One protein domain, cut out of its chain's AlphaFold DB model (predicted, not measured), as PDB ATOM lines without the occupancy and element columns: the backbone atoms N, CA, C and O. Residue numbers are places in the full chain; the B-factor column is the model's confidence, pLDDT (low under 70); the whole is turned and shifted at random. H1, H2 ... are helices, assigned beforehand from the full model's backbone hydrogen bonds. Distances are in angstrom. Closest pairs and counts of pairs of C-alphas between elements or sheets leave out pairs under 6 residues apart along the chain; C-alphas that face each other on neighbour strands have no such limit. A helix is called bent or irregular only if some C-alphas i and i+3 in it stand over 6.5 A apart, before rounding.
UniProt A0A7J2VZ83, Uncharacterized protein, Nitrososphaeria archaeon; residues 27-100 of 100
ATOM      1  N   PHE A  27      -4.351 -49.143  28.095       85.38
ATOM      2  CA  PHE A  27      -4.592 -47.718  27.863       85.38
ATOM      3  C   PHE A  27      -4.906 -46.976  29.165       85.38
ATOM      4  O   PHE A  27      -4.340 -45.910  29.404       85.38
ATOM      5  N   GLY A  28      -5.740 -47.545  30.040       84.06
ATOM      6  CA  GLY A  28      -6.045 -46.953  31.344       84.06
ATOM      7  C   GLY A  28      -4.794 -46.750  32.209       84.06
ATOM      8  O   GLY A  28      -4.586 -45.662  32.752       84.06
ATOM      9  N   LEU A  29      -3.914 -47.756  32.263       87.81
ATOM     10  CA  LEU A  29      -2.620 -47.672  32.957       87.81
ATOM     11  C   LEU A  29      -1.721 -46.570  32.368       87.81
ATOM     12  O   LEU A  29      -1.092 -45.804  33.105       87.81
ATOM     13  N   ALA A  30      -1.650 -46.485  31.036       84.69
ATOM     14  CA  ALA A  30      -0.827 -45.504  30.335       84.69
ATOM     15  C   ALA A  30      -1.315 -44.066  30.573       84.69
ATOM     16  O   ALA A  30      -0.503 -43.186  30.866       84.69
ATOM     17  N   ILE A  31      -2.632 -43.838  30.520       83.81
ATOM     18  CA  ILE A  31      -3.250 -42.527  30.768       83.81
ATOM     19  C   ILE A  31      -2.885 -42.026  32.163       83.81
ATOM     20  O   ILE A  31      -2.424 -40.892  32.309       83.81
ATOM     21  N   LYS A  32      -3.029 -42.863  33.197       81.44
ATOM     22  CA  LYS A  32      -2.721 -42.428  34.563       81.44
ATOM     23  C   LYS A  32      -1.248 -42.046  34.717       81.44
ATOM     24  O   LYS A  32      -0.943 -40.993  35.276       81.44
ATOM     25  N   LYS A  33      -0.325 -42.851  34.178       84.19
ATOM     26  CA  LYS A  33       1.116 -42.543  34.210       84.19
ATOM     27  C   LYS A  33       1.450 -41.255  33.456       84.19
ATOM     28  O   LYS A  33       2.254 -40.464  33.949       84.19
ATOM     29  N   ALA A  34       0.811 -41.015  32.311       80.69
ATOM     30  CA  ALA A  34       0.979 -39.780  31.551       80.69
ATOM     31  C   ALA A  34       0.528 -38.553  32.359       80.69
ATOM     32  O   ALA A  34       1.264 -37.569  32.437       80.69
ATOM     33  N   ILE A  35      -0.627 -38.633  33.028       83.31
ATOM     34  CA  ILE A  35      -1.140 -37.557  33.888       83.31
ATOM     35  C   ILE A  35      -0.179 -37.284  35.051       83.31
ATOM     36  O   ILE A  35       0.179 -36.133  35.291       83.31
ATOM     37  N   VAL A  36       0.287 -38.326  35.751       86.19
ATOM     38  CA  VAL A  36       1.225 -38.170  36.878       86.19
ATOM     39  C   VAL A  36       2.527 -37.508  36.424       86.19
ATOM     40  O   VAL A  36       2.980 -36.550  37.051       86.19
ATOM     41  N   SER A  37       3.107 -37.961  35.309       85.12
ATOM     42  CA  SER A  37       4.320 -37.358  34.747       85.12
ATOM     43  C   SER A  37       4.109 -35.896  34.359       85.12
ATOM     44  O   SER A  37       4.995 -35.070  34.576       85.12
ATOM     45  N   PHE A  38       2.950 -35.566  33.788       82.00
ATOM     46  CA  PHE A  38       2.620 -34.198  33.409       82.00
ATOM     47  C   PHE A  38       2.512 -33.280  34.634       82.00
ATOM     48  O   PHE A  38       3.071 -32.187  34.629       82.00
ATOM     49  N   ILE A  39       1.869 -33.738  35.713       83.81
ATOM     50  CA  ILE A  39       1.765 -32.974  36.965       83.81
ATOM     51  C   ILE A  39       3.153 -32.721  37.561       83.81
ATOM     52  O   ILE A  39       3.468 -31.582  37.903       83.81
ATOM     53  N   ILE A  40       4.003 -33.749  37.645       86.06
ATOM     54  CA  ILE A  40       5.378 -33.604  38.155       86.06
ATOM     55  C   ILE A  40       6.158 -32.593  37.315       86.06
ATOM     56  O   ILE A  40       6.858 -31.746  37.863       86.06
ATOM     57  N   PHE A  41       6.009 -32.648  35.993       82.56
ATOM     58  CA  PHE A  41       6.651 -31.703  35.094       82.56
ATOM     59  C   PHE A  41       6.192 -30.258  35.341       82.56
ATOM     60  O   PHE A  41       7.033 -29.368  35.455       82.56
ATOM     61  N   VAL A  42       4.887 -30.016  35.509       81.62
ATOM     62  CA  VAL A  42       4.359 -28.682  35.850       81.62
ATOM     63  C   VAL A  42       4.936 -28.186  37.179       81.62
ATOM     64  O   VAL A  42       5.400 -27.048  37.259       81.62
ATOM     65  N   VAL A  43       4.968 -29.037  38.208       84.62
ATOM     66  CA  VAL A  43       5.548 -28.692  39.517       84.62
ATOM     67  C   VAL A  43       7.043 -28.379  39.398       84.62
ATOM     68  O   VAL A  43       7.505 -27.388  39.962       84.62
ATOM     69  N   ALA A  44       7.796 -29.169  38.631       82.81
ATOM     70  CA  ALA A  44       9.222 -28.950  38.406       82.81
ATOM     71  C   ALA A  44       9.498 -27.619  37.692       82.81
ATOM     72  O   ALA A  44      10.420 -26.900  38.076       82.81
ATOM     73  N   VAL A  45       8.680 -27.252  36.699       76.56
ATOM     74  CA  VAL A  45       8.787 -25.951  36.022       76.56
ATOM     75  C   VAL A  45       8.514 -24.806  36.998       76.56
ATOM     76  O   VAL A  45       9.289 -23.852  37.037       76.56
ATOM     77  N   LEU A  46       7.462 -24.900  37.819       78.38
ATOM     78  CA  LEU A  46       7.146 -23.870  38.817       78.38
ATOM     79  C   LEU A  46       8.281 -23.697  39.834       78.38
ATOM     80  O   LEU A  46       8.718 -22.572  40.086       78.38
ATOM     81  N   LEU A  47       8.816 -24.799  40.364       81.75
ATOM     82  CA  LEU A  47       9.962 -24.759  41.273       81.75
ATOM     83  C   LEU A  47      11.204 -24.172  40.599       81.75
ATOM     84  O   LEU A  47      11.862 -23.333  41.205       81.75
ATOM     85  N   GLY A  48      11.483 -24.544  39.345       78.00
ATOM     86  CA  GLY A  48      12.572 -23.982  38.542       78.00
ATOM     87  C   GLY A  48      12.483 -22.462  38.427       78.00
ATOM     88  O   GLY A  48      13.454 -21.761  38.714       78.00
ATOM     89  N   THR A  49      11.291 -21.939  38.121       71.06
ATOM     90  CA  THR A  49      11.074 -20.485  38.062       71.06
ATOM     91  C   THR A  49      11.275 -19.798  39.414       71.06
ATOM     92  O   THR A  49      11.806 -18.691  39.449       71.06
ATOM     93  N   TYR A  50      10.914 -20.454  40.524       74.94
ATOM     94  CA  TYR A  50      11.095 -19.912  41.874       74.94
ATOM     95  C   TYR A  50      12.573 -19.811  42.283       74.94
ATOM     96  O   TYR A  50      12.980 -18.815  42.874       74.94
ATOM     97  N   ILE A  51      13.394 -20.801  41.926       83.00
ATOM     98  CA  ILE A  51      14.838 -20.825  42.233       83.00
ATOM     99  C   ILE A  51      15.696 -20.051  41.216       83.00
ATOM    100  O   ILE A  51      16.920 -20.141  41.247       83.00
ATOM    101  N   GLY A  52      15.072 -19.295  40.304       71.25
ATOM    102  CA  GLY A  52      15.767 -18.485  39.298       71.25
ATOM    103  C   GLY A  52      16.329 -19.277  38.113       71.25
ATOM    104  O   GLY A  52      17.037 -18.711  37.281       71.25
ATOM    105  N   ILE A  53      15.999 -20.567  37.995       67.94
ATOM    106  CA  ILE A  53      16.307 -21.385  36.820       67.94
ATOM    107  C   ILE A  53      15.213 -21.132  35.783       67.94
ATOM    108  O   ILE A  53      14.140 -21.737  35.799       67.94
ATOM    109  N   SER A  54      15.477 -20.202  34.870       63.06
ATOM    110  CA  SER A  54      14.624 -19.985  33.708       63.06
ATOM    111  C   SER A  54      14.974 -21.001  32.619       63.06
ATOM    112  O   SER A  54      16.112 -21.104  32.165       63.06
ATOM    113  N   LEU A  55      13.982 -21.779  32.188       62.78
ATOM    114  CA  LEU A  55      14.095 -22.563  30.962       62.78
ATOM    115  C   LEU A  55      14.004 -21.587  29.771       62.78
ATOM    116  O   LEU A  55      12.982 -20.904  29.635       62.78
ATOM    117  N   PRO A  56      15.034 -21.485  28.906       63.09
ATOM    118  CA  PRO A  56      15.013 -20.562  27.774       63.09
ATOM    119  C   PRO A  56      13.817 -20.855  26.860       63.09
ATOM    120  O   PRO A  56      13.672 -21.963  26.351       63.09
ATOM    121  N   GLY A  57      12.938 -19.869  26.665       62.91
ATOM    122  CA  GLY A  57      11.772 -19.989  25.779       62.91
ATOM    123  C   GLY A  57      10.564 -20.743  26.353       62.91
ATOM    124  O   GLY A  57       9.602 -20.978  25.624       62.91
ATOM    125  N   VAL A  58      10.571 -21.101  27.639       63.72
ATOM    126  CA  VAL A  58       9.477 -21.841  28.283       63.72
ATOM    127  C   VAL A  58       8.835 -20.963  29.358       63.72
ATOM    128  O   VAL A  58       9.244 -20.963  30.514       63.72
ATOM    129  N   SER A  59       7.820 -20.182  28.973       69.31
ATOM    130  CA  SER A  59       6.954 -19.496  29.939       69.31
ATOM    131  C   SER A  59       5.837 -20.432  30.405       69.31
ATOM    132  O   SER A  59       5.346 -21.262  29.633       69.31
ATOM    133  N   ALA A  60       5.402 -20.293  31.661       65.69
ATOM    134  CA  ALA A  60       4.286 -21.073  32.208       65.69
ATOM    135  C   ALA A  60       3.020 -20.936  31.338       65.69
ATOM    136  O   ALA A  60       2.312 -21.909  31.091       65.69
ATOM    137  N   GLN A  61       2.789 -19.743  30.787       68.62
ATOM    138  CA  GLN A  61       1.689 -19.448  29.875       68.62
ATOM    139  C   GLN A  61       1.820 -20.196  28.539       68.62
ATOM    140  O   GLN A  61       0.832 -20.752  28.060       68.62
ATOM    141  N   ALA A  62       3.019 -20.267  27.947       71.31
ATOM    142  CA  ALA A  62       3.251 -21.008  26.703       71.31
ATOM    143  C   ALA A  62       3.114 -22.527  26.898       71.31
ATOM    144  O   ALA A  62       2.600 -23.230  26.029       71.31
ATOM    145  N   LEU A  63       3.533 -23.037  28.056       69.44
ATOM    146  CA  LEU A  63       3.321 -24.427  28.456       69.44
ATOM    147  C   LEU A  63       1.841 -24.767  28.582       69.44
ATOM    148  O   LEU A  63       1.394 -25.765  28.019       69.44
ATOM    149  N   MET A  64       1.077 -23.925  29.279       71.62
ATOM    150  CA  MET A  64      -0.362 -24.122  29.425       71.62
ATOM    151  C   MET A  64      -1.093 -24.017  28.088       71.62
ATOM    152  O   MET A  64      -1.969 -24.838  27.826       71.62
ATOM    153  N   SER A  65      -0.717 -23.078  27.213       79.56
ATOM    154  CA  SER A  65      -1.350 -22.957  25.893       79.56
ATOM    155  C   SER A  65      -1.065 -24.177  25.014       79.56
ATOM    156  O   SER A  65      -1.964 -24.659  24.328       79.56
ATOM    157  N   ARG A  66       0.158 -24.725  25.064       77.38
ATOM    158  CA  ARG A  66       0.517 -25.953  24.338       77.38
ATOM    159  C   ARG A  66      -0.153 -27.188  24.920       77.38
ATOM    160  O   ARG A  66      -0.615 -28.024  24.152       77.38
ATOM    161  N   ALA A  67      -0.244 -27.295  26.242       72.12
ATOM    162  CA  ALA A  67      -0.972 -28.375  26.899       72.12
ATOM    163  C   ALA A  67      -2.463 -28.333  26.539       72.12
ATOM    164  O   ALA A  67      -3.026 -29.356  26.164       72.12
ATOM    165  N   ALA A  68      -3.082 -27.150  26.569       77.81
ATOM    166  CA  ALA A  68      -4.468 -26.965  26.156       77.81
ATOM    167  C   ALA A  68      -4.670 -27.345  24.683       77.81
ATOM    168  O   ALA A  68      -5.586 -28.109  24.387       77.81
ATOM    169  N   ALA A  69      -3.790 -26.886  23.783       82.25
ATOM    170  CA  ALA A  69      -3.835 -27.214  22.356       82.25
ATOM    171  C   ALA A  69      -3.669 -28.719  22.092       82.25
ATOM    172  O   ALA A  69      -4.407 -29.283  21.288       82.25
ATOM    173  N   LEU A  70      -2.761 -29.385  22.813       76.38
ATOM    174  CA  LEU A  70      -2.637 -30.842  22.802       76.38
ATOM    175  C   LEU A  70      -3.947 -31.482  23.256       76.38
ATOM    176  O   LEU A  70      -4.526 -32.256  22.510       76.38
ATOM    177  N   VAL A  71      -4.491 -31.115  24.414       75.88
ATOM    178  CA  VAL A  71      -5.760 -31.687  24.894       75.88
ATOM    179  C   VAL A  71      -6.887 -31.485  23.875       75.88
ATOM    180  O   VAL A  71      -7.628 -32.424  23.600       75.88
ATOM    181  N   THR A  72      -6.982 -30.311  23.245       79.69
ATOM    182  CA  THR A  72      -8.006 -30.062  22.213       79.69
ATOM    183  C   THR A  72      -7.791 -30.922  20.972       79.69
ATOM    184  O   THR A  72      -8.759 -31.468  20.449       79.69
ATOM    185  N   GLN A  73      -6.546 -31.094  20.523       78.25
ATOM    186  CA  GLN A  73      -6.194 -31.969  19.403       78.25
ATOM    187  C   GLN A  73      -6.493 -33.445  19.708       78.25
ATOM    188  O   GLN A  73      -6.960 -34.185  18.842       78.25
ATOM    189  N   TRP A  74      -6.244 -33.886  20.939       69.12
ATOM    190  CA  TRP A  74      -6.546 -35.247  21.374       69.12
ATOM    191  C   TRP A  74      -8.055 -35.475  21.448       69.12
ATOM    192  O   TRP A  74      -8.535 -36.489  20.951       69.12
ATOM    193  N   ILE A  75      -8.815 -34.517  21.986       69.75
ATOM    194  CA  ILE A  75     -10.282 -34.584  22.049       69.75
ATOM    195  C   ILE A  75     -10.901 -34.530  20.652       69.75
ATOM    196  O   ILE A  75     -11.859 -35.250  20.405       69.75
ATOM    197  N   SER A  76     -10.375 -33.732  19.720       71.69
ATOM    198  CA  SER A  76     -10.899 -33.682  18.347       71.69
ATOM    199  C   SER A  76     -10.558 -34.934  17.533       71.69
ATOM    200  O   SER A  76     -11.308 -35.291  16.627       71.69
ATOM    201  N   SER A  77      -9.473 -35.630  17.882       66.00
ATOM    202  CA  SER A  77      -9.066 -36.900  17.260       66.00
ATOM    203  C   SER A  77      -9.697 -38.128  17.932       66.00
ATOM    204  O   SER A  77      -9.773 -39.198  17.330       66.00
ATOM    205  N   ALA A  78     -10.185 -37.987  19.168       59.22
ATOM    206  CA  ALA A  78     -10.789 -39.065  19.946       59.22
ATOM    207  C   ALA A  78     -12.023 -39.717  19.278       59.22
ATOM    208  O   ALA A  78     -12.084 -40.946  19.278       59.22
ATOM    209  N   PRO A  79     -12.979 -38.998  18.653       56.00
ATOM    210  CA  PRO A  79     -14.181 -39.614  18.086       56.00
ATOM    211  C   PRO A  79     -13.884 -40.700  17.046       56.00
ATOM    212  O   PRO A  79     -14.656 -41.646  16.921       56.00
ATOM    213  N   ALA A  80     -12.749 -40.611  16.341       54.47
ATOM    214  CA  ALA A  80     -12.317 -41.628  15.384       54.47
ATOM    215  C   ALA A  80     -11.740 -42.893  16.051       54.47
ATOM    216  O   ALA A  80     -11.795 -43.968  15.464       54.47
ATOM    217  N   ILE A  81     -11.213 -42.778  17.274       54.94
ATOM    218  CA  ILE A  81     -10.647 -43.892  18.052       54.94
ATOM    219  C   ILE A  81     -11.756 -44.624  18.826       54.94
ATOM    220  O   ILE A  81     -11.692 -45.841  18.994       54.94
ATOM    221  N   PHE A  82     -12.796 -43.903  19.272       55.12
ATOM    222  CA  PHE A  82     -13.840 -44.464  20.138       55.12
ATOM    223  C   PHE A  82     -15.120 -44.942  19.417       55.12
ATOM    224  O   PHE A  82     -15.977 -45.551  20.056       55.12
ATOM    225  N   SER A  83     -15.266 -44.735  18.100       54.69
ATOM    226  CA  SER A  83     -16.498 -45.059  17.343       54.69
ATOM    227  C   SER A  83     -16.790 -46.558  17.136       54.69
ATOM    228  O   SER A  83     -17.807 -46.907  16.542       54.69
ATOM    229  N   GLY A  84     -15.952 -47.452  17.668       58.22
ATOM    230  CA  GLY A  84     -16.151 -48.910  17.662       58.22
ATOM    231  C   GLY A  84     -15.904 -49.570  19.021       58.22
ATOM    232  O   GLY A  84     -15.593 -50.758  19.089       58.22
ATOM    233  N   VAL A  85     -15.966 -48.800  20.108       62.72
ATOM    234  CA  VAL A  85     -15.499 -49.252  21.420       62.72
ATOM    235  C   VAL A  85     -16.509 -50.174  22.097       62.72
ATOM    236  O   VAL A  85     -17.616 -49.780  22.454       62.72
ATOM    237  N   SER A  86     -16.087 -51.422  22.303       73.19
ATOM    238  CA  SER A  86     -16.819 -52.405  23.101       73.19
ATOM    239  C   SER A  86     -16.940 -51.942  24.557       73.19
ATOM    240  O   SER A  86     -15.996 -51.386  25.122       73.19
ATOM    241  N   ILE A  87     -18.068 -52.237  25.211       81.69
ATOM    242  CA  ILE A  87     -18.276 -51.945  26.641       81.69
ATOM    243  C   ILE A  87     -17.153 -52.531  27.517       81.69
ATOM    244  O   ILE A  87     -16.742 -51.923  28.504       81.69
ATOM    245  N   PHE A  88     -16.583 -53.668  27.106       82.06
ATOM    246  CA  PHE A  88     -15.465 -54.319  27.789       82.06
ATOM    247  C   PHE A  88     -14.172 -53.501  27.745       82.06
ATOM    248  O   PHE A  88     -13.424 -53.502  28.717       82.06
ATOM    249  N   PHE A  89     -13.935 -52.746  26.673       84.25
ATOM    250  CA  PHE A  89     -12.794 -51.835  26.586       84.25
ATOM    251  C   PHE A  89     -12.949 -50.655  27.553       84.25
ATOM    252  O   PHE A  89     -11.991 -50.289  28.228       84.25
ATOM    253  N   ILE A  90     -14.163 -50.112  27.705       85.00
ATOM    254  CA  ILE A  90     -14.446 -49.040  28.679       85.00
ATOM    255  C   ILE A  90     -14.224 -49.539  30.112       85.00
ATOM    256  O   ILE A  90     -13.587 -48.855  30.913       85.00
ATOM    257  N   ILE A  91     -14.703 -50.746  30.429       86.38
ATOM    258  CA  ILE A  91     -14.472 -51.379  31.735       86.38
ATOM    259  C   ILE A  91     -12.969 -51.600  31.960       86.38
ATOM    260  O   ILE A  91     -12.462 -51.294  33.040       86.38
ATOM    261  N   GLY A  92     -12.249 -52.070  30.937       86.06
ATOM    262  CA  GLY A  92     -10.792 -52.196  30.950       86.06
ATOM    263  C   GLY A  92     -10.111 -50.873  31.302       86.06
ATOM    264  O   GLY A  92      -9.338 -50.830  32.258       86.06
ATOM    265  N   ILE A  93     -10.463 -49.779  30.616       86.94
ATOM    266  CA  ILE A  93      -9.943 -48.431  30.900       86.94
ATOM    267  C   ILE A  93     -10.222 -48.023  32.342       86.94
ATOM    268  O   ILE A  93      -9.305 -47.586  33.036       86.94
ATOM    269  N   ALA A  94     -11.465 -48.163  32.807       86.12
ATOM    270  CA  ALA A  94     -11.848 -47.755  34.155       86.12
ATOM    271  C   ALA A  94     -11.018 -48.487  35.223       86.12
ATOM    272  O   ALA A  94     -10.502 -47.862  36.150       86.12
ATOM    273  N   ILE A  95     -10.820 -49.799  35.058       89.94
ATOM    274  CA  ILE A  95      -9.981 -50.603  35.956       89.94
ATOM    275  C   ILE A  95      -8.505 -50.213  35.827       89.94
ATOM    276  O   ILE A  95      -7.825 -50.072  36.844       89.94
ATOM    277  N   GLY A  96      -8.010 -50.016  34.605       85.88
ATOM    278  CA  GLY A  96      -6.635 -49.598  34.337       85.88
ATOM    279  C   GLY A  96      -6.300 -48.252  34.983       85.88
ATOM    280  O   GLY A  96      -5.241 -48.114  35.583       85.88
ATOM    281  N   ILE A  97      -7.221 -47.287  34.953       86.94
ATOM    282  CA  ILE A  97      -7.054 -45.993  35.635       86.94
ATOM    283  C   ILE A  97      -7.111 -46.154  37.160       86.94
ATOM    284  O   ILE A  97      -6.382 -45.463  37.869       86.94
ATOM    285  N   TRP A  98      -7.964 -47.042  37.684       85.56
ATOM    286  CA  TRP A  98      -8.106 -47.230  39.132       85.56
ATOM    287  C   TRP A  98      -6.920 -47.977  39.762       85.56
ATOM    288  O   TRP A  98      -6.556 -47.688  40.903       85.56
ATOM    289  N   LYS A  99      -6.327 -48.937  39.037       79.38
ATOM    290  CA  LYS A  99      -5.249 -49.807  39.539       79.38
ATOM    291  C   LYS A  99      -3.835 -49.459  39.073       79.38
ATOM    292  O   LYS A  99      -2.894 -49.831  39.776       79.38
ATOM    293  N   GLY A 100      -3.660 -48.815  37.916       64.88
ATOM    294  CA  GLY A 100      -2.406 -48.096  37.617       64.88
ATOM    295  C   GLY A 100      -2.227 -46.982  38.606       64.88
ATOM    296  O   GLY A 100      -1.113 -46.433  38.765       64.88
TER     297      GLY A 100
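This is residues 27 to 100 of the 100 residues of an uncharacterized protein of Nitrososphaeria archaeon (UniProt A0A7J2VZ83). The longest helix, H1, is one long side of a flat, open frame; H2 runs back nearly antiparallel to it across a gap as the other long side, and the shorter H3 folds back at one end to pack on the first residues of H1. H1 and H2 come near each other only around Val 45 and Ala 60, and the middle of the frame is empty. The printed part has 74 residues with three named helices, in the order H1, H2, H3, and no named strand; the class is all helix. The whole is loose, with a radius of gyration of the C-alphas of 16.2 A, and spans 49 by 27 by 11 A.

Find C-alpha 27 at (-4.592, -47.718, 27.863); from there H1, residues 27 to 50, runs 34.9 A to C-alpha 50 at (11.095, -19.912, 41.874). Look next at residues 60 to 82, which form H2, 32.0 A from first to last C-alpha. H2 has a kink of 33 degrees near residue 76 and is irregular, but only just: C-alphas 76 and 79 are 6.8 A apart. H3, residues 87 to 99, covers 18.5 A and ends at C-alpha 99, at (-5.249, -49.807, 39.539).

Start from H1 and look at its residues 27 to 32, which alone touch H3. The closest C-alphas of the two helices, those of Gly 28 and Gly 96, are 4.0 A apart. H1 and H3 stand at a steep tilt of 41 degrees and run the same way. Then compare H1 with H2: they are close but not clearly touching, and their closest C-alphas, those of Val 45 and Ala 60, are 7.7 A apart. They run opposite ways at a shallow tilt of 9 degrees, with 15.4 A from centre to centre. H2 and H3 are apart. In the backbones of H1 and H3, every O i to N i+4 pair is within hydrogen-bond range; in H2, 16 of 19 are.

The two C-alphas farthest apart, those of Gly 52 and Ser 86, are 49.7 A apart, while those of Phe 27 and Gly 100, the first and last printed, are 10.0 A apart. The printed part has no cut. The link from H1 to H2 is short, with 9 residues, and the link from H2 to H3 is tight, with 4. Residues 68 to 81, within H2, stand free, and so do residues 83 to 88. In the B-factor column you will find a mean pLDDT of 75.7 for the printed part; it is under 70 at residues 53 to 61, 63, 74 to 75, 77 to 85 and 100.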